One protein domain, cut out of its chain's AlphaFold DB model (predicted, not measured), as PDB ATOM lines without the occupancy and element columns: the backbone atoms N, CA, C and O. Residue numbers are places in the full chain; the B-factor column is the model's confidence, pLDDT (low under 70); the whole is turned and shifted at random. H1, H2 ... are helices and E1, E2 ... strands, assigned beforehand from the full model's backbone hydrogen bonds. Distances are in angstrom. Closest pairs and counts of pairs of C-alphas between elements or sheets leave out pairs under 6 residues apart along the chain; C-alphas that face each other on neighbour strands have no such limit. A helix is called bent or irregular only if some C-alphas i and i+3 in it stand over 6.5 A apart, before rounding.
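What this domain is: This is residues 3 to 136 of the 136 residues of a protein of Escherichia coli (UniProt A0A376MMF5). A twisted sheet of four strands has one long, slightly bent helix, H1, along one face: its second arm, H1b, packs over the edge strand E1, and its first arm, H1a, runs on past the end of the sheet, where residues 3 to 15 stick out as a free arm. Of the two short helices, H2 sits at the end of the sheet reached by E3, and H3 lies beyond E4, off the sheet. The printed part has 134 residues, with three named helices and four named strands in the order H1 E1 E2 E3 H2 E4 H3; the sheet's order is E1 E2 E3 E4, all antiparallel, and the class is mixed, helices and strands. The whole is loose and elongated, with a radius of gyration of the C-alphas of 19.7 A and spans of 70 by 40 by 23 A.

Where its parts are: E1 is residues 52 to 61, 26.6 A long, and bends by 55 degrees at residue 58. E2 is residues 65 to 74, 29.0 A, E3 residues 88 to 97, 27.5 A, and E4 residues 115 to 121, 19.6 A. H1, residues 3 to 44, was assigned as one helix by its hydrogen bonds but is bent: C-alphas 26 and 29 are 6.8 A apart. Its arm H1a, residues 3 to 26, is 35.4 A long and begins at C-alpha 3 (-10.535, -19.322, 74.311); H1b, residues 29 to 44, is 23.1 A long and ends at C-alpha 44 (6.031, -32.231, 14.840). H2 is residues 102 to 106, and H3, residues 128 to 134, ends at C-alpha 134 (13.458, -55.458, 39.681).

How they stand to each other: E1, E2 and E3 form a meander, each strand the antiparallel neighbour of the one before. In the hairpin E1 and E2, N 55 and O 71 are 2.9 A apart, within hydrogen-bond range; in the hairpin E2 and E3, N 70 and O 91 are 2.9 A apart. E3 and E4 are antiparallel at 155 degrees, with N 94 and O 118 2.9 A apart. With H1a and H1b on one face of the sheet, there are two layers. H1b lies over E1 at a height over the sheet of 8.3 A and runs along the strands, at 4 degrees to E1 on the local plane; their closest C-alphas, of Ile 36 and Leu 54, are 5.7 A apart. H1a, at a shallow tilt of 25 degrees to H1b, lies over none of the strands; its closest C-alphas to E3 are those of Thr 24 and His 97, 5.8 A. H2 only grazes the sheet, with residues 102 to 104, and H3 is not on it. Every O i to N i+4 pair is within hydrogen-bond range in H2 and H3, against 19 of 20 in H1a and 11 of 12 in H1b.

The domain as a whole: The C-alphas of Arg 3 and Pro 79, the two farthest apart, are 70.2 A apart. The printed part has no cut; the link from E2 to E3, 13 residues, is long. Confidence is low, under 70, at residues 3 to 6 and residue 136.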
ATOM      1  N   ARG A   3      -9.753 -18.452  75.217       54.38
ATOM      2  CA  ARG A   3     -10.535 -19.322  74.311       54.38
ATOM      3  C   ARG A   3     -11.031 -18.624  73.033       54.38
ATOM      4  O   ARG A   3     -11.191 -19.283  72.012       54.38
ATOM      5  N   LYS A   4     -11.258 -17.303  73.056       54.75
ATOM      6  CA  LYS A   4     -11.815 -16.558  71.905       54.75
ATOM      7  C   LYS A   4     -10.757 -16.250  70.835       54.75
ATOM      8  O   LYS A   4     -11.039 -16.377  69.650       54.75
ATOM      9  N   SER A   5      -9.536 -15.926  71.256       62.03
ATOM     10  CA  SER A   5      -8.404 -15.609  70.377       62.03
ATOM     11  C   SER A   5      -7.852 -16.841  69.656       62.03
ATOM     12  O   SER A   5      -7.640 -16.787  68.450       62.03
ATOM     13  N   ALA A   6      -7.702 -17.979  70.346       68.81
ATOM     14  CA  ALA A   6      -7.261 -19.226  69.709       68.81
ATOM     15  C   ALA A   6      -8.261 -19.732  68.652       68.81
ATOM     16  O   ALA A   6      -7.865 -20.161  67.572       68.81
ATOM     17  N   THR A   7      -9.565 -19.613  68.930       75.62
ATOM     18  CA  THR A   7     -10.625 -20.019  67.991       75.62
ATOM     19  C   THR A   7     -10.583 -19.198  66.698       75.62
ATOM     20  O   THR A   7     -10.699 -19.762  65.614       75.62
ATOM     21  N   GLY A   8     -10.357 -17.883  66.790       75.50
ATOM     22  CA  GLY A   8     -10.254 -17.017  65.610       75.50
ATOM     23  C   GLY A   8      -9.077 -17.374  64.696       75.50
ATOM     24  O   GLY A   8      -9.241 -17.429  63.479       75.50
ATOM     25  N   VAL A   9      -7.913 -17.684  65.275       80.44
ATOM     26  CA  VAL A   9      -6.712 -18.078  64.513       80.44
ATOM     27  C   VAL A   9      -6.927 -19.404  63.781       80.44
ATOM     28  O   VAL A   9      -6.587 -19.511  62.605       80.44
ATOM     29  N   ILE A  10      -7.541 -20.392  64.438       81.12
ATOM     30  CA  ILE A  10      -7.826 -21.704  63.835       81.12
ATOM     31  C   ILE A  10      -8.757 -21.560  62.624       81.12
ATOM     32  O   ILE A  10      -8.505 -22.151  61.576       81.12
ATOM     33  N   VAL A  11      -9.809 -20.743  62.744       81.88
ATOM     34  CA  VAL A  11     -10.764 -20.516  61.649       81.88
ATOM     35  C   VAL A  11     -10.097 -19.800  60.472       81.88
ATOM     36  O   VAL A  11     -10.260 -20.228  59.332       81.88
ATOM     37  N   ALA A  12      -9.304 -18.758  60.732       78.88
ATOM     38  CA  ALA A  12      -8.573 -18.054  59.679       78.88
ATOM     39  C   ALA A  12      -7.606 -18.989  58.934       78.88
ATOM     40  O   ALA A  12      -7.547 -18.975  57.704       78.88
ATOM     41  N   PHE A  13      -6.901 -19.851  59.667       83.50
ATOM     42  CA  PHE A  13      -5.982 -20.826  59.089       83.50
ATOM     43  C   PHE A  13      -6.704 -21.859  58.214       83.50
ATOM     44  O   PHE A  13      -6.259 -22.133  57.102       83.50
ATOM     45  N   ALA A  14      -7.853 -22.372  58.665       79.94
ATOM     46  CA  ALA A  14      -8.661 -23.314  57.891       79.94
ATOM     47  C   ALA A  14      -9.158 -22.712  56.564       79.94
ATOM     48  O   ALA A  14      -9.122 -23.384  55.534       79.94
ATOM     49  N   VAL A  15      -9.573 -21.439  56.569       83.06
ATOM     50  CA  VAL A  15     -10.021 -20.732  55.356       83.06
ATOM     51  C   VAL A  15      -8.867 -20.527  54.374       83.06
ATOM     52  O   VAL A  15      -9.011 -20.838  53.192       83.06
ATOM     53  N   ILE A  16      -7.713 -20.048  54.854       80.81
ATOM     54  CA  ILE A  16      -6.526 -19.825  54.014       80.81
ATOM     55  C   ILE A  16      -6.038 -21.148  53.415       80.81
ATOM     56  O   ILE A  16      -5.786 -21.225  52.212       80.81
ATOM     57  N   TRP A  17      -5.954 -22.202  54.232       80.06
ATOM     58  CA  TRP A  17      -5.509 -23.513  53.770       80.06
ATOM     59  C   TRP A  17      -6.479 -24.106  52.752       80.06
ATOM     60  O   TRP A  17      -6.064 -24.465  51.651       80.06
ATOM     61  N   GLY A  18      -7.771 -24.170  53.087       81.19
ATOM     62  CA  GLY A  18      -8.793 -24.725  52.202       81.19
ATOM     63  C   GLY A  18      -8.869 -23.990  50.862       81.19
ATOM     64  O   GLY A  18      -8.933 -24.634  49.815       81.19
ATOM     65  N   GLY A  19      -8.778 -22.655  50.877       78.44
ATOM     66  CA  GLY A  19      -8.741 -21.836  49.664       78.44
ATOM     67  C   GLY A  19      -7.509 -22.106  48.793       78.44
ATOM     68  O   GLY A  19      -7.644 -22.299  47.584       78.44
ATOM     69  N   GLY A  20      -6.316 -22.188  49.395       79.44
ATOM     70  CA  GLY A  20      -5.079 -22.519  48.678       79.44
ATOM     71  C   GLY A  20      -5.089 -23.932  48.082       79.44
ATOM     72  O   GLY A  20      -4.645 -24.140  46.952       79.44
ATOM     73  N   THR A  21      -5.648 -24.900  48.808       84.12
ATOM     74  CA  THR A  21      -5.840 -26.284  48.354       84.12
ATOM     75  C   THR A  21      -6.784 -26.384  47.166       84.12
ATOM     76  O   THR A  21      -6.445 -27.028  46.171       84.12
ATOM     77  N   TRP A  22      -7.918 -25.687  47.212       84.62
ATOM     78  CA  TRP A  22      -8.830 -25.627  46.076       84.62
ATOM     79  C   TRP A  22      -8.175 -24.988  44.846       84.62
ATOM     80  O   TRP A  22      -8.263 -25.536  43.746       84.62
ATOM     81  N   TYR A  23      -7.503 -23.843  45.030       85.06
ATOM     82  CA  TYR A  23      -6.861 -23.108  43.940       85.06
ATOM     83  C   TYR A  23      -5.764 -23.927  43.255       85.06
ATOM     84  O   TYR A  23      -5.750 -24.035  42.038       85.06
ATOM     85  N   THR A  24      -4.864 -24.548  44.013       86.44
ATOM     86  CA  THR A  24      -3.796 -25.384  43.436       86.44
ATOM     87  C   THR A  24      -4.359 -26.609  42.711       86.44
ATOM     88  O   THR A  24      -3.907 -26.930  41.612       86.44
ATOM     89  N   GLY A  25      -5.422 -27.222  43.240       85.88
ATOM     90  CA  GLY A  25      -6.112 -28.332  42.586       85.88
ATOM     91  C   GLY A  25      -6.758 -27.973  41.246       85.88
ATOM     92  O   GLY A  25      -6.848 -28.820  40.360       85.88
ATOM     93  N   THR A  26      -7.206 -26.727  41.042       88.44
ATOM     94  CA  THR A  26      -7.734 -26.302  39.729       88.44
ATOM     95  C   THR A  26      -6.643 -26.110  38.675       88.44
ATOM     96  O   THR A  26      -6.964 -26.146  37.491       88.44
ATOM     97  N   GLN A  27      -5.375 -25.952  39.070       90.75
ATOM     98  CA  GLN A  27      -4.262 -25.722  38.139       90.75
ATOM     99  C   GLN A  27      -3.629 -27.012  37.597       90.75
ATOM    100  O   GLN A  27      -2.940 -26.959  36.577       90.75
ATOM    101  N   ILE A  28      -3.864 -28.168  38.232       91.56
ATOM    102  CA  ILE A  28      -3.216 -29.430  37.840       91.56
ATOM    103  C   ILE A  28      -3.612 -29.849  36.422       91.56
ATOM    104  O   ILE A  28      -2.737 -30.067  35.586       91.56
ATOM    105  N   GLN A  29      -4.912 -29.923  36.130       92.88
ATOM    106  CA  GLN A  29      -5.385 -30.389  34.824       92.88
ATOM    107  C   GLN A  29      -4.915 -29.487  33.665       92.88
ATOM    108  O   GLN A  29      -4.307 -30.021  32.735       92.88
ATOM    109  N   PRO A  30      -5.069 -28.145  33.715       95.19
ATOM    110  CA  PRO A  30      -4.534 -27.271  32.668       95.19
ATOM    111  C   PRO A  30      -3.012 -27.386  32.494       95.19
ATOM    112  O   PRO A  30      -2.509 -27.325  31.373       95.19
ATOM    113  N   GLY A  31      -2.263 -27.572  33.588       92.38
ATOM    114  CA  GLY A  31      -0.816 -27.781  33.535       92.38
ATOM    115  C   GLY A  31      -0.433 -29.074  32.810       92.38
ATOM    116  O   GLY A  31       0.460 -29.062  31.961       92.38
ATOM    117  N   VAL A  32      -1.142 -30.171  33.093       93.44
ATOM    118  CA  VAL A  32      -0.967 -31.466  32.413       93.44
ATOM    119  C   VAL A  32      -1.319 -31.358  30.929       93.44
ATOM    120  O   VAL A  32      -0.553 -31.811  30.081       93.44
ATOM    121  N   GLU A  33      -2.436 -30.711  30.598       95.75
ATOM    122  CA  GLU A  33      -2.862 -30.489  29.212       95.75
ATOM    123  C   GLU A  33      -1.842 -29.662  28.427       95.75
ATOM    124  O   GLU A  33      -1.506 -30.004  27.291       95.75
ATOM    125  N   LYS A  34      -1.286 -28.615  29.049       95.75
ATOM    126  CA  LYS A  34      -0.210 -27.821  28.455       95.75
ATOM    127  C   LYS A  34       1.042 -28.666  28.215       95.75
ATOM    128  O   LYS A  34       1.591 -28.619  27.120       95.75
ATOM    129  N   PHE A  35       1.478 -29.445  29.205       93.00
ATOM    130  CA  PHE A  35       2.651 -30.313  29.073       93.00
ATOM    131  C   PHE A  35       2.494 -31.321  27.926       93.00
ATOM    132  O   PHE A  35       3.397 -31.482  27.108       93.00
ATOM    133  N   ILE A  36       1.322 -31.950  27.823       95.69
ATOM    134  CA  ILE A  36       1.003 -32.891  26.744       95.69
ATOM    135  C   ILE A  36       1.005 -32.204  25.383       95.69
ATOM    136  O   ILE A  36       1.545 -32.748  24.420       95.69
ATOM    137  N   LYS A  37       0.417 -31.009  25.295       95.56
ATOM    138  CA  LYS A  37       0.432 -30.215  24.068       95.56
ATOM    139  C   LYS A  37       1.867 -29.904  23.640       95.56
ATOM    140  O   LYS A  37       2.209 -30.171  22.493       95.56
ATOM    141  N   ASP A  38       2.693 -29.398  24.553       92.56
ATOM    142  CA  ASP A  38       4.082 -29.034  24.269       92.56
ATOM    143  C   ASP A  38       4.897 -30.255  23.805       92.56
ATOM    144  O   ASP A  38       5.605 -30.170  22.804       92.56
ATOM    145  N   PHE A  39       4.735 -31.411  24.466       91.81
ATOM    146  CA  PHE A  39       5.358 -32.673  24.050       91.81
ATOM    147  C   PHE A  39       4.908 -33.091  22.640       91.81
ATOM    148  O   PHE A  39       5.722 -33.375  21.765       91.81
ATOM    149  N   ASN A  40       3.605 -33.078  22.362       93.75
ATOM    150  CA  ASN A  40       3.083 -33.478  21.052       93.75
ATOM    151  C   ASN A  40       3.414 -32.470  19.934       93.75
ATOM    152  O   ASN A  40       3.462 -32.840  18.760       93.75
ATOM    153  N   ASP A  41       3.648 -31.201  20.263       93.25
ATOM    154  CA  ASP A  41       4.119 -30.201  19.306       93.25
ATOM    155  C   ASP A  41       5.630 -30.342  19.032       93.25
ATOM    156  O   ASP A  41       6.055 -30.124  17.895       93.25
ATOM    157  N   ALA A  42       6.432 -30.785  20.009       87.81
ATOM    158  CA  ALA A  42       7.846 -31.133  19.816       87.81
ATOM    159  C   ALA A  42       8.029 -32.324  18.855       87.81
ATOM    160  O   ALA A  42       8.904 -32.292  17.983       87.81
ATOM    161  N   LYS A  43       7.124 -33.314  18.895       86.06
ATOM    162  CA  LYS A  43       7.051 -34.389  17.884       86.06
ATOM    163  C   LYS A  43       7.007 -33.840  16.455       86.06
ATOM    164  O   LYS A  43       7.745 -34.308  15.593       86.06
ATOM    165  N   LYS A  44       6.178 -32.823  16.188       81.81
ATOM    166  CA  LYS A  44       6.031 -32.231  14.840       81.81
ATOM    167  C   LYS A  44       7.311 -31.558  14.341       81.81
ATOM    168  O   LYS A  44       7.469 -31.373  13.139       81.81
ATOM    169  N   LYS A  45       8.206 -31.185  15.258       84.44
ATOM    170  CA  LYS A  45       9.511 -30.582  14.964       84.44
ATOM    171  C   LYS A  45      10.624 -31.621  14.790       84.44
ATOM    172  O   LYS A  45      11.745 -31.239  14.479       84.44
ATOM    173  N   GLY A  46      10.329 -32.911  14.978       80.50
ATOM    174  CA  GLY A  46      11.316 -33.990  14.891       80.50
ATOM    175  C   GLY A  46      12.260 -34.065  16.095       80.50
ATOM    176  O   GLY A  46      13.343 -34.625  15.978       80.50
ATOM    177  N   GLU A  47      11.879 -33.502  17.245       80.19
ATOM    178  CA  GLU A  47      12.727 -33.455  18.449       80.19
ATOM    179  C   GLU A  47      12.685 -34.760  19.269       80.19
ATOM    180  O   GLU A  47      13.444 -34.926  20.223       80.19
ATOM    181  N   HIS A  48      11.798 -35.700  18.925       81.19
ATOM    182  CA  HIS A  48      11.684 -36.984  19.616       81.19
ATOM    183  C   HIS A  48      12.594 -38.040  18.981       81.19
ATOM    184  O   HIS A  48      12.657 -38.158  17.761       81.19
ATOM    185  N   ALA A  49      13.232 -38.869  19.815       78.56
ATOM    186  CA  ALA A  49      14.036 -40.006  19.352       78.56
ATOM    187  C   ALA A  49      13.203 -41.068  18.604       78.56
ATOM    188  O   ALA A  49      13.709 -41.721  17.697       78.56
ATOM    189  N   TYR A  50      11.922 -41.205  18.962       85.75
ATOM    190  CA  TYR A  50      10.950 -42.079  18.304       85.75
ATOM    191  C   TYR A  50       9.646 -41.329  18.063       85.75
ATOM    192  O   TYR A  50       9.349 -40.346  18.746       85.75
ATOM    193  N   ASP A  51       8.834 -41.832  17.136       90.12
ATOM    194  CA  ASP A  51       7.504 -41.289  16.906       90.12
ATOM    195  C   ASP A  51       6.574 -41.625  18.080       90.12
ATOM    196  O   ASP A  51       6.024 -42.726  18.172       90.12
ATOM    197  N   MET A  52       6.467 -40.679  19.016       91.50
ATOM    198  CA  MET A  52       5.749 -40.847  20.274       91.50
ATOM    199  C   MET A  52       4.748 -39.725  20.515       91.50
ATOM    200  O   MET A  52       5.080 -38.545  20.376       91.50
ATOM    201  N   THR A  53       3.564 -40.107  20.987       94.75
ATOM    202  CA  THR A  53       2.506 -39.196  21.433       94.75
ATOM    203  C   THR A  53       2.240 -39.398  22.919       94.75
ATOM    204  O   THR A  53       2.195 -40.526  23.417       94.75
ATOM    205  N   LEU A  54       2.029 -38.296  23.631       95.12
ATOM    206  CA  LEU A  54       1.646 -38.293  25.034       95.12
ATOM    207  C   LEU A  54       0.150 -37.997  25.184       95.12
ATOM    208  O   LEU A  54      -0.420 -37.183  24.457       95.12
ATOM    209  N   SER A  55      -0.495 -38.665  26.134       96.88
ATOM    210  CA  SER A  55      -1.901 -38.461  26.494       96.88
ATOM    211  C   SER A  55      -2.122 -38.785  27.968       96.88
ATOM    212  O   SER A  55      -1.282 -39.432  28.590       96.88
ATOM    213  N   TYR A  56      -3.256 -38.372  28.530       96.69
ATOM    214  CA  TYR A  56      -3.674 -38.794  29.864       96.69
ATOM    215  C   TYR A  56      -5.080 -39.394  29.834       96.69
ATOM    216  O   TYR A  56      -5.859 -39.120  28.922       96.69
ATOM    217  N   GLN A  57      -5.403 -40.220  30.826       96.25
ATOM    218  CA  GLN A  57      -6.743 -40.772  31.030       96.25
ATOM    219  C   GLN A  57      -7.089 -40.864  32.515       96.25
ATOM    220  O   GLN A  57      -6.206 -40.771  33.371       96.25
ATOM    221  N   ASN A  58      -8.372 -41.106  32.799       96.06
ATOM    222  CA  ASN A  58      -8.888 -41.352  34.148       96.06
ATOM    223  C   ASN A  58      -8.496 -40.245  35.139       96.06
ATOM    224  O   ASN A  58      -8.039 -40.536  36.240       96.06
ATOM    225  N   PHE A  59      -8.620 -38.981  34.719       96.25
ATOM    226  CA  PHE A  59      -8.319 -37.851  35.589       96.25
ATOM    227  C   PHE A  59      -9.402 -37.704  36.651       96.25
ATOM    228  O   PHE A  59     -10.541 -37.354  36.351       96.25
ATOM    229  N   ASP A  60      -9.019 -37.980  37.888       95.81
ATOM    230  CA  ASP A  60      -9.839 -37.861  39.076       95.81
ATOM    231  C   ASP A  60      -9.310 -36.714  39.937       95.81
ATOM    232  O   ASP A  60      -8.167 -36.728  40.402       95.81
ATOM    233  N   LYS A  61     -10.145 -35.691  40.122       92.69
ATOM    234  CA  LYS A  61      -9.806 -34.497  40.890       92.69
ATOM    235  C   LYS A  61     -10.381 -34.612  42.296       92.69
ATOM    236  O   LYS A  61     -11.572 -34.391  42.511       92.69
ATOM    237  N   GLY A  62      -9.513 -34.857  43.264       91.38
ATOM    238  CA  GLY A  62      -9.823 -34.752  44.682       91.38
ATOM    239  C   GLY A  62      -9.626 -33.338  45.230       91.38
ATOM    240  O   GLY A  62      -9.210 -32.400  44.547       91.38
ATOM    241  N   PHE A  63      -9.942 -33.177  46.517       89.75
ATOM    242  CA  PHE A  63      -9.732 -31.906  47.210       89.75
ATOM    243  C   PHE A  63      -8.255 -31.671  47.549       89.75
ATOM    244  O   PHE A  63      -7.784 -30.559  47.374       89.75
ATOM    245  N   PHE A  64      -7.522 -32.697  47.996       89.81
ATOM    246  CA  PHE A  64      -6.096 -32.593  48.357       89.81
ATOM    247  C   PHE A  64      -5.151 -33.227  47.340       89.81
ATOM    248  O   PHE A  64      -3.940 -33.032  47.428       89.81
ATOM    249  N   ASN A  65      -5.679 -34.024  46.420       92.56
ATOM    250  CA  ASN A  65      -4.888 -34.693  45.408       92.56
ATOM    251  C   ASN A  65      -5.656 -34.827  44.097       92.56
ATOM    252  O   ASN A  65      -6.879 -34.759  44.068       92.56
ATOM    253  N   SER A  66      -4.926 -35.025  43.009       94.56
ATOM    254  CA  SER A  66      -5.464 -35.357  41.695       94.56
ATOM    255  C   SER A  66      -4.731 -36.581  41.165       94.56
ATOM    256  O   SER A  66      -3.504 -36.641  41.227       94.56
ATOM    257  N   ARG A  67      -5.471 -37.556  40.639       96.81
ATOM    258  CA  ARG A  67      -4.932 -38.823  40.137       96.81
ATOM    259  C   ARG A  67      -5.239 -38.981  38.665       96.81
ATOM    260  O   ARG A  67      -6.339 -38.671  38.234       96.81
ATOM    261  N   PHE A  68      -4.282 -39.470  37.893       97.31
ATOM    262  CA  PHE A  68      -4.487 -39.766  36.479       97.31
ATOM    263  C   PHE A  68      -3.443 -40.753  35.972       97.31
ATOM    264  O   PHE A  68      -2.401 -40.963  36.591       97.31
ATOM    265  N   GLN A  69      -3.715 -41.333  34.806       97.94
ATOM    266  CA  GLN A  69      -2.748 -42.150  34.089       97.94
ATOM    267  C   GLN A  69      -2.169 -41.380  32.918       97.94
ATOM    268  O   GLN A  69      -2.902 -40.986  32.014       97.94
ATOM    269  N   MET A  70      -0.852 -41.204  32.919       97.50
ATOM    270  CA  MET A  70      -0.112 -40.680  31.779       97.50
ATOM    271  C   MET A  70       0.264 -41.839  30.851       97.50
ATOM    272  O   MET A  70       0.780 -42.858  31.304       97.50
ATOM    273  N   GLN A  71       0.013 -41.693  29.555       97.31
ATOM    274  CA  GLN A  71       0.263 -42.711  28.538       97.31
ATOM    275  C   GLN A  71       1.161 -42.147  27.442       97.31
ATOM    276  O   GLN A  71       0.760 -41.246  26.702       97.31
ATOM    277  N   MET A  72       2.348 -42.727  27.307       95.00
ATOM    278  CA  MET A  72       3.229 -42.516  26.166       95.00
ATOM    279  C   MET A  72       3.003 -43.644  25.164       95.00
ATOM    280  O   MET A  72       3.207 -44.809  25.496       95.00
ATOM    281  N   THR A  73       2.565 -43.299  23.958       95.75
ATOM    282  CA  THR A  73       2.291 -44.251  22.875       95.75
ATOM    283  C   THR A  73       3.396 -44.165  21.835       95.75
ATOM    284  O   THR A  73       3.741 -43.063  21.420       95.75
ATOM    285  N   PHE A  74       3.930 -45.310  21.412       94.69
ATOM    286  CA  PHE A  74       4.875 -45.412  20.301       94.69
ATOM    287  C   PHE A  74       4.090 -45.584  19.001       94.69
ATOM    288  O   PHE A  74       3.718 -46.700  18.645       94.69
ATOM    289  N   ASP A  75       3.802 -44.489  18.301       93.25
ATOM    290  CA  ASP A  75       2.849 -44.466  17.184       93.25
ATOM    291  C   ASP A  75       3.294 -45.373  16.030       93.25
ATOM    292  O   ASP A  75       2.518 -46.203  15.560       93.25
ATOM    293  N   ASN A  76       4.572 -45.291  15.654       93.31
ATOM    294  CA  ASN A  76       5.195 -46.142  14.634       93.31
ATOM    295  C   ASN A  76       6.112 -47.233  15.227       93.31
ATOM    296  O   ASN A  76       6.832 -47.911  14.493       93.31
ATOM    297  N   GLY A  77       6.064 -47.440  16.547       92.94
ATOM    298  CA  GLY A  77       6.943 -48.371  17.259       92.94
ATOM    299  C   GLY A  77       8.376 -47.850  17.439       92.94
ATOM    300  O   GLY A  77       8.698 -46.715  17.093       92.94
ATOM    301  N   ALA A  78       9.235 -48.701  18.000       90.31
ATOM    302  CA  ALA A  78      10.679 -48.493  18.138       90.31
ATOM    303  C   ALA A  78      11.388 -49.839  17.874       90.31
ATOM    304  O   ALA A  78      11.511 -50.658  18.792       90.31
ATOM    305  N   PRO A  79      11.765 -50.135  16.612       89.38
ATOM    306  CA  PRO A  79      12.241 -51.463  16.206       89.38
ATOM    307  C   PRO A  79      13.516 -51.926  16.920       89.38
ATOM    308  O   PRO A  79      13.643 -53.096  17.267       89.38
ATOM    309  N   ASP A  80      14.436 -51.003  17.171       90.62
ATOM    310  CA  ASP A  80      15.682 -51.204  17.915       90.62
ATOM    311  C   ASP A  80      15.451 -51.551  19.394       90.62
ATOM    312  O   ASP A  80      16.260 -52.250  20.000       90.62
ATOM    313  N   LEU A  81      14.315 -51.130  19.952       87.75
ATOM    314  CA  LEU A  81      13.856 -51.488  21.295       87.75
ATOM    315  C   LEU A  81      12.851 -52.654  21.296       87.75
ATOM    316  O   LEU A  81      12.315 -52.999  22.349       87.75
ATOM    317  N   ASN A  82      12.582 -53.267  20.135       91.12
ATOM    318  CA  ASN A  82      11.563 -54.305  19.949       91.12
ATOM    319  C   ASN A  82      10.146 -53.867  20.399       91.12
ATOM    320  O   ASN A  82       9.358 -54.674  20.896       91.12
ATOM    321  N   ILE A  83       9.818 -52.582  20.220       93.38
ATOM    322  CA  ILE A  83       8.502 -52.011  20.537       93.38
ATOM    323  C   ILE A  83       7.668 -51.942  19.260       93.38
ATOM    324  O   ILE A  83       8.061 -51.322  18.270       93.38
ATOM    325  N   LYS A  84       6.491 -52.566  19.280       94.75
ATOM    326  CA  LYS A  84       5.540 -52.568  18.164       94.75
ATOM    327  C   LYS A  84       4.747 -51.253  18.106       94.75
ATOM    328  O   LYS A  84       4.509 -50.645  19.154       94.75
ATOM    329  N   PRO A  85       4.274 -50.844  16.915       96.00
ATOM    330  CA  PRO A  85       3.359 -49.715  16.772       96.00
ATOM    331  C   PRO A  85       2.151 -49.813  17.710       96.00
ATOM    332  O   PRO A  85       1.559 -50.882  17.872       96.00
ATOM    333  N   GLY A  86       1.796 -48.694  18.336       94.06
ATOM    334  CA  GLY A  86       0.667 -48.571  19.256       94.06
ATOM    335  C   GLY A  86       0.911 -49.091  20.677       94.06
ATOM    336  O   GLY A  86       0.040 -48.912  21.530       94.06
ATOM    337  N   GLN A  87       2.066 -49.703  20.974       95.56
ATOM    338  CA  GLN A  87       2.397 -50.077  22.350       95.56
ATOM    339  C   GLN A  87       2.623 -48.841  23.220       95.56
ATOM    340  O   GLN A  87       3.020 -47.774  22.743       95.56
ATOM    341  N   LYS A  88       2.346 -48.992  24.519       95.75
ATOM    342  CA  LYS A  88       2.306 -47.873  25.458       95.75
ATOM    343  C   LYS A  88       3.144 -48.130  26.694       95.75
ATOM    344  O   LYS A  88       3.071 -49.208  27.284       95.75
ATOM    345  N   VAL A  89       3.836 -47.094  27.145       95.38
ATOM    346  CA  VAL A  89       4.323 -46.995  28.522       95.38
ATOM    347  C   VAL A  89       3.312 -46.166  29.303       95.38
ATOM    348  O   VAL A  89       2.925 -45.079  28.872       95.38
ATOM    349  N   VAL A  90       2.856 -46.698  30.433       97.44
ATOM    350  CA  VAL A  90       1.817 -46.069  31.254       97.44
ATOM    351  C   VAL A  90       2.383 -45.764  32.633       97.44
ATOM    352  O   VAL A  90       3.098 -46.587  33.208       97.44
ATOM    353  N   PHE A  91       2.051 -44.590  33.156       97.44
ATOM    354  CA  PHE A  91       2.415 -44.151  34.493       97.44
ATOM    355  C   PHE A  91       1.167 -43.782  35.287       97.44
ATOM    356  O   PHE A  91       0.361 -42.979  34.819       97.44
ATOM    357  N   ASP A  92       1.043 -44.316  36.499       98.00
ATOM    358  CA  ASP A  92       0.098 -43.819  37.495       98.00
ATOM    359  C   ASP A  92       0.703 -42.586  38.165       98.00
ATOM    360  O   ASP A  92       1.802 -42.649  38.726       98.00
ATOM    361  N   VAL A  93      -0.018 -41.467  38.115       96.00
ATOM    362  CA  VAL A  93       0.400 -40.195  38.703       96.00
ATOM    363  C   VAL A  93      -0.587 -39.801  39.795       96.00
ATOM    364  O   VAL A  93      -1.781 -39.667  39.537       96.00
ATOM    365  N   ASP A  94      -0.084 -39.603  41.013       95.38
ATOM    366  CA  ASP A  94      -0.820 -39.017  42.139       95.38
ATOM    367  C   ASP A  94      -0.166 -37.677  42.482       95.38
ATOM    368  O   ASP A  94       1.017 -37.628  42.822       95.38
ATOM    369  N   VAL A  95      -0.906 -36.583  42.317       91.94
ATOM    370  CA  VAL A  95      -0.432 -35.224  42.572       91.94
ATOM    371  C   VAL A  95      -1.141 -34.677  43.793       91.94
ATOM    372  O   VAL A  95      -2.303 -34.293  43.710       91.94
ATOM    373  N   GLU A  96      -0.438 -34.583  44.912       90.94
ATOM    374  CA  GLU A  96      -0.921 -33.860  46.084       90.94
ATOM    375  C   GLU A  96      -0.779 -32.360  45.865       90.94
ATOM    376  O   GLU A  96       0.240 -31.902  45.349       90.94
ATOM    377  N   HIS A  97      -1.783 -31.589  46.269       88.19
ATOM    378  CA  HIS A  97      -1.814 -30.145  46.092       88.19
ATOM    379  C   HIS A  97      -2.403 -29.417  47.300       88.19
ATOM    380  O   HIS A  97      -3.239 -29.915  48.058       88.19
ATOM    381  N   GLY A  98      -1.935 -28.189  47.475       83.31
ATOM    382  CA  GLY A  98      -2.283 -27.303  48.570       83.31
ATOM    383  C   GLY A  98      -1.124 -26.399  48.924       83.31
ATOM    384  O   GLY A  98      -0.038 -26.561  48.381       83.31
ATOM    385  N   PRO A  99      -1.329 -25.426  49.820       79.25
ATOM    386  CA  PRO A  99      -0.222 -24.597  50.280       79.25
ATOM    387  C   PRO A  99       0.864 -25.444  50.971       79.25
ATOM    388  O   PRO A  99       2.030 -25.054  50.966       79.25
ATOM    389  N   LEU A 100       0.478 -26.599  51.533       83.06
ATOM    390  CA  LEU A 100       1.343 -27.601  52.157       83.06
ATOM    391  C   LEU A 100       0.780 -29.018  51.880       83.06
ATOM    392  O   LEU A 100      -0.275 -29.355  52.428       83.06
ATOM    393  N   PRO A 101       1.430 -29.848  51.040       82.44
ATOM    394  CA  PRO A 101       0.994 -31.217  50.764       82.44
ATOM    395  C   PRO A 101       0.976 -32.074  52.035       82.44
ATOM    396  O   PRO A 101       1.898 -32.009  52.854       82.44
ATOM    397  N   ILE A 102      -0.064 -32.894  52.208       82.44
ATOM    398  CA  ILE A 102      -0.286 -33.640  53.457       82.44
ATOM    399  C   ILE A 102       0.851 -34.627  53.717       82.44
ATOM    400  O   ILE A 102       1.330 -34.709  54.847       82.44
ATOM    401  N   THR A 103       1.343 -35.336  52.698       83.50
ATOM    402  CA  THR A 103       2.461 -36.267  52.913       83.50
ATOM    403  C   THR A 103       3.748 -35.561  53.300       83.50
ATOM    404  O   THR A 103       4.488 -36.089  54.126       83.50
ATOM    405  N   MET A 104       4.023 -34.365  52.773       81.81
ATOM    406  CA  MET A 104       5.181 -33.580  53.208       81.81
ATOM    407  C   MET A 104       5.068 -33.236  54.696       81.81
ATOM    408  O   MET A 104       6.011 -33.477  55.451       81.81
ATOM    409  N   LEU A 105       3.887 -32.804  55.143       82.38
ATOM    410  CA  LEU A 105       3.622 -32.502  56.551       82.38
ATOM    411  C   LEU A 105       3.763 -33.720  57.462       82.38
ATOM    412  O   LEU A 105       4.371 -33.616  58.525       82.38
ATOM    413  N   MET A 106       3.239 -34.877  57.046       84.38
ATOM    414  CA  MET A 106       3.362 -36.125  57.810       84.38
ATOM    415  C   MET A 106       4.822 -36.561  57.986       84.38
ATOM    416  O   MET A 106       5.154 -37.172  58.997       84.38
ATOM    417  N   HIS A 107       5.703 -36.208  57.047       85.12
ATOM    418  CA  HIS A 107       7.146 -36.456  57.136       85.12
ATOM    419  C   HIS A 107       7.930 -35.306  57.798       85.12
ATOM    420  O   HIS A 107       9.157 -35.285  57.735       85.12
ATOM    421  N   GLY A 108       7.250 -34.338  58.424       83.81
ATOM    422  CA  GLY A 108       7.886 -33.199  59.094       83.81
ATOM    423  C   GLY A 108       8.455 -32.140  58.144       83.81
ATOM    424  O   GLY A 108       9.150 -31.228  58.592       83.81
ATOM    425  N   ASN A 109       8.164 -32.227  56.843       79.75
ATOM    426  CA  ASN A 109       8.553 -31.220  55.867       79.75
ATOM    427  C   ASN A 109       7.482 -30.122  55.790       79.75
ATOM    428  O   ASN A 109       6.396 -30.317  55.249       79.75
ATOM    429  N   VAL A 110       7.814 -28.959  56.349       78.31
ATOM    430  CA  VAL A 110       6.943 -27.773  56.408       78.31
ATOM    431  C   VAL A 110       7.275 -26.731  55.338       78.31
ATOM    432  O   VAL A 110       6.772 -25.611  55.398       78.31
ATOM    433  N   ILE A 111       8.140 -27.067  54.376       78.62
ATOM    434  CA  ILE A 111       8.455 -26.178  53.258       78.62
ATOM    435  C   ILE A 111       7.219 -26.103  52.347       78.62
ATOM    436  O   ILE A 111       6.753 -27.147  51.882       78.62
ATOM    437  N   PRO A 112       6.687 -24.900  52.060       71.31
ATOM    438  CA  PRO A 112       5.585 -24.740  51.121       71.31
ATOM    439  C   PRO A 112       5.938 -25.304  49.744       71.31
ATOM    440  O   PRO A 112       6.938 -24.916  49.139       71.31
ATOM    441  N   ALA A 113       5.091 -26.192  49.237       72.56
ATOM    442  CA  ALA A 113       5.175 -26.733  47.888       72.56
ATOM    443  C   ALA A 113       3.774 -26.697  47.282       72.56
ATOM    444  O   ALA A 113       2.831 -27.186  47.888       72.56
ATOM    445  N   LEU A 114       3.628 -26.115  46.091       73.88
ATOM    446  CA  LEU A 114       2.310 -25.980  45.456       73.88
ATOM    447  C   LEU A 114       1.717 -27.336  45.049       73.88
ATOM    448  O   LEU A 114       0.496 -27.485  44.994       73.88
ATOM    449  N   ALA A 115       2.586 -28.309  44.765       81.94
ATOM    450  CA  ALA A 115       2.216 -29.685  44.497       81.94
ATOM    451  C   ALA A 115       3.386 -30.649  44.759       81.94
ATOM    452  O   ALA A 115       4.553 -30.261  44.677       81.94
ATOM    453  N   ALA A 116       3.066 -31.914  45.016       84.94
ATOM    454  CA  ALA A 116       4.010 -33.023  45.074       84.94
ATOM    455  C   ALA A 116       3.466 -34.180  44.228       84.94
ATOM    456  O   ALA A 116       2.347 -34.629  44.452       84.94
ATOM    457  N   ALA A 117       4.241 -34.658  43.252       88.00
ATOM    458  CA  ALA A 117       3.815 -35.733  42.360       88.00
ATOM    459  C   ALA A 117       4.527 -37.047  42.698       88.00
ATOM    460  O   ALA A 117       5.756 -37.108  42.747       88.00
ATOM    461  N   LYS A 118       3.751 -38.115  42.864       91.06
ATOM    462  CA  LYS A 118       4.228 -39.494  42.901       91.06
ATOM    463  C   LYS A 118       3.913 -40.149  41.563       91.06
ATOM    464  O   LYS A 118       2.749 -40.261  41.189       91.06
ATOM    465  N   VAL A 119       4.949 -40.601  40.866       93.88
ATOM    466  CA  VAL A 119       4.839 -41.250  39.555       93.88
ATOM    467  C   VAL A 119       5.280 -42.700  39.694       93.88
ATOM    468  O   VAL A 119       6.397 -42.962  40.134       93.88
ATOM    469  N   ASN A 120       4.418 -43.642  39.323       95.56
ATOM    470  CA  ASN A 120       4.737 -45.067  39.320       95.56
ATOM    471  C   ASN A 120       4.584 -45.612  37.906       95.56
ATOM    472  O   ASN A 120       3.583 -45.353  37.243       95.56
ATOM    473  N   LEU A 121       5.564 -46.391  37.450       96.69
ATOM    474  CA  LEU A 121       5.416 -47.159  36.221       96.69
ATOM    475  C   LEU A 121       4.287 -48.182  36.416       96.69
ATOM    476  O   LEU A 121       4.195 -48.805  37.472       96.69
ATOM    477  N   VAL A 122       3.435 -48.364  35.413       96.94
ATOM    478  CA  VAL A 122       2.407 -49.411  35.422       96.94
ATOM    479  C   VAL A 122       2.999 -50.675  34.819       96.94
ATOM    480  O   VAL A 122       3.665 -50.615  33.788       96.94
ATOM    481  N   ASN A 123       2.742 -51.820  35.452       96.19
ATOM    482  CA  ASN A 123       3.101 -53.140  34.938       96.19
ATOM    483  C   ASN A 123       2.102 -53.567  33.851       96.19
ATOM    484  O   ASN A 123       1.011 -54.044  34.160       96.19
ATOM    485  N   ASN A 124       2.466 -53.362  32.588       94.19
ATOM    486  CA  ASN A 124       1.697 -53.768  31.416       94.19
ATOM    487  C   ASN A 124       2.547 -54.680  30.518       94.19
ATOM    488  O   ASN A 124       3.693 -54.980  30.840       94.19
ATOM    489  N   GLU A 125       2.007 -55.109  29.378       93.44
ATOM    490  CA  GLU A 125       2.706 -56.017  28.454       93.44
ATOM    491  C   GLU A 125       4.122 -55.551  28.074       93.44
ATOM    492  O   GLU A 125       5.030 -56.372  27.973       93.44
ATOM    493  N   LEU A 126       4.328 -54.240  27.888       94.31
ATOM    494  CA  LEU A 126       5.618 -53.675  27.487       94.31
ATOM    495  C   LEU A 126       6.601 -53.566  28.664       94.31
ATOM    496  O   LEU A 126       7.800 -53.774  28.497       94.31
ATOM    497  N   THR A 127       6.116 -53.233  29.860       94.81
ATOM    498  CA  THR A 127       6.964 -52.952  31.032       94.81
ATOM    499  C   THR A 127       7.144 -54.156  31.955       94.81
ATOM    500  O   THR A 127       8.035 -54.135  32.803       94.81
ATOM    501  N   GLN A 128       6.359 -55.225  31.796       95.75
ATOM    502  CA  GLN A 128       6.410 -56.428  32.632       95.75
ATOM    503  C   GLN A 128       7.818 -57.026  32.799       95.75
ATOM    504  O   GLN A 128       8.164 -57.376  33.936       95.75
ATOM    505  N   PRO A 129       8.672 -57.102  31.758       93.62
ATOM    506  CA  PRO A 129      10.044 -57.575  31.931       93.62
ATOM    507  C   PRO A 129      10.847 -56.752  32.951       93.62
ATOM    508  O   PRO A 129      11.623 -57.325  33.718       93.62
ATOM    509  N   LEU A 130      10.620 -55.433  33.029       91.94
ATOM    510  CA  LEU A 130      11.286 -54.544  33.990       91.94
ATOM    511  C   LEU A 130      10.852 -54.851  35.430       91.94
ATOM    512  O   LEU A 130      11.686 -54.896  36.331       91.94
ATOM    513  N   PHE A 131       9.564 -55.134  35.646       94.50
ATOM    514  CA  PHE A 131       9.046 -55.530  36.961       94.50
ATOM    515  C   PHE A 131       9.577 -56.886  37.419       94.50
ATOM    516  O   PHE A 131       9.833 -57.075  38.606       94.50
ATOM    517  N   ILE A 132       9.726 -57.839  36.496       95.38
ATOM    518  CA  ILE A 132      10.310 -59.150  36.804       95.38
ATOM    519  C   ILE A 132      11.786 -58.989  37.180       95.38
ATOM    520  O   ILE A 132      12.231 -59.593  38.154       95.38
ATOM    521  N   ALA A 133      12.532 -58.158  36.446       93.19
ATOM    522  CA  ALA A 133      13.940 -57.900  36.723       93.19
ATOM    523  C   ALA A 133      14.159 -57.210  38.081       93.19
ATOM    524  O   ALA A 133      15.047 -57.617  38.819       93.19
ATOM    525  N   ALA A 134      13.326 -56.227  38.439       91.88
ATOM    526  CA  ALA A 134      13.458 -55.458  39.681       91.88
ATOM    527  C   ALA A 134      13.080 -56.226  40.964       91.88
ATOM    528  O   ALA A 134      13.308 -55.728  42.064       91.88
ATOM    529  N   LYS A 135      12.464 -57.410  40.845       85.50
ATOM    530  CA  LYS A 135      12.136 -58.287  41.985       85.50
ATOM    531  C   LYS A 135      13.265 -59.253  42.363       85.50
ATOM    532  O   LYS A 135      13.097 -59.992  43.332       85.50
ATOM    533  N   LYS A 136      14.345 -59.304  41.580       56.66
ATOM    534  CA  LYS A 136      15.557 -60.072  41.893       56.66
ATOM    535  C   LYS A 136      16.495 -59.252  42.764       56.66
ATOM    536  O   LYS A 136      17.132 -59.882  43.632       56.66
TER     537      LYS A 136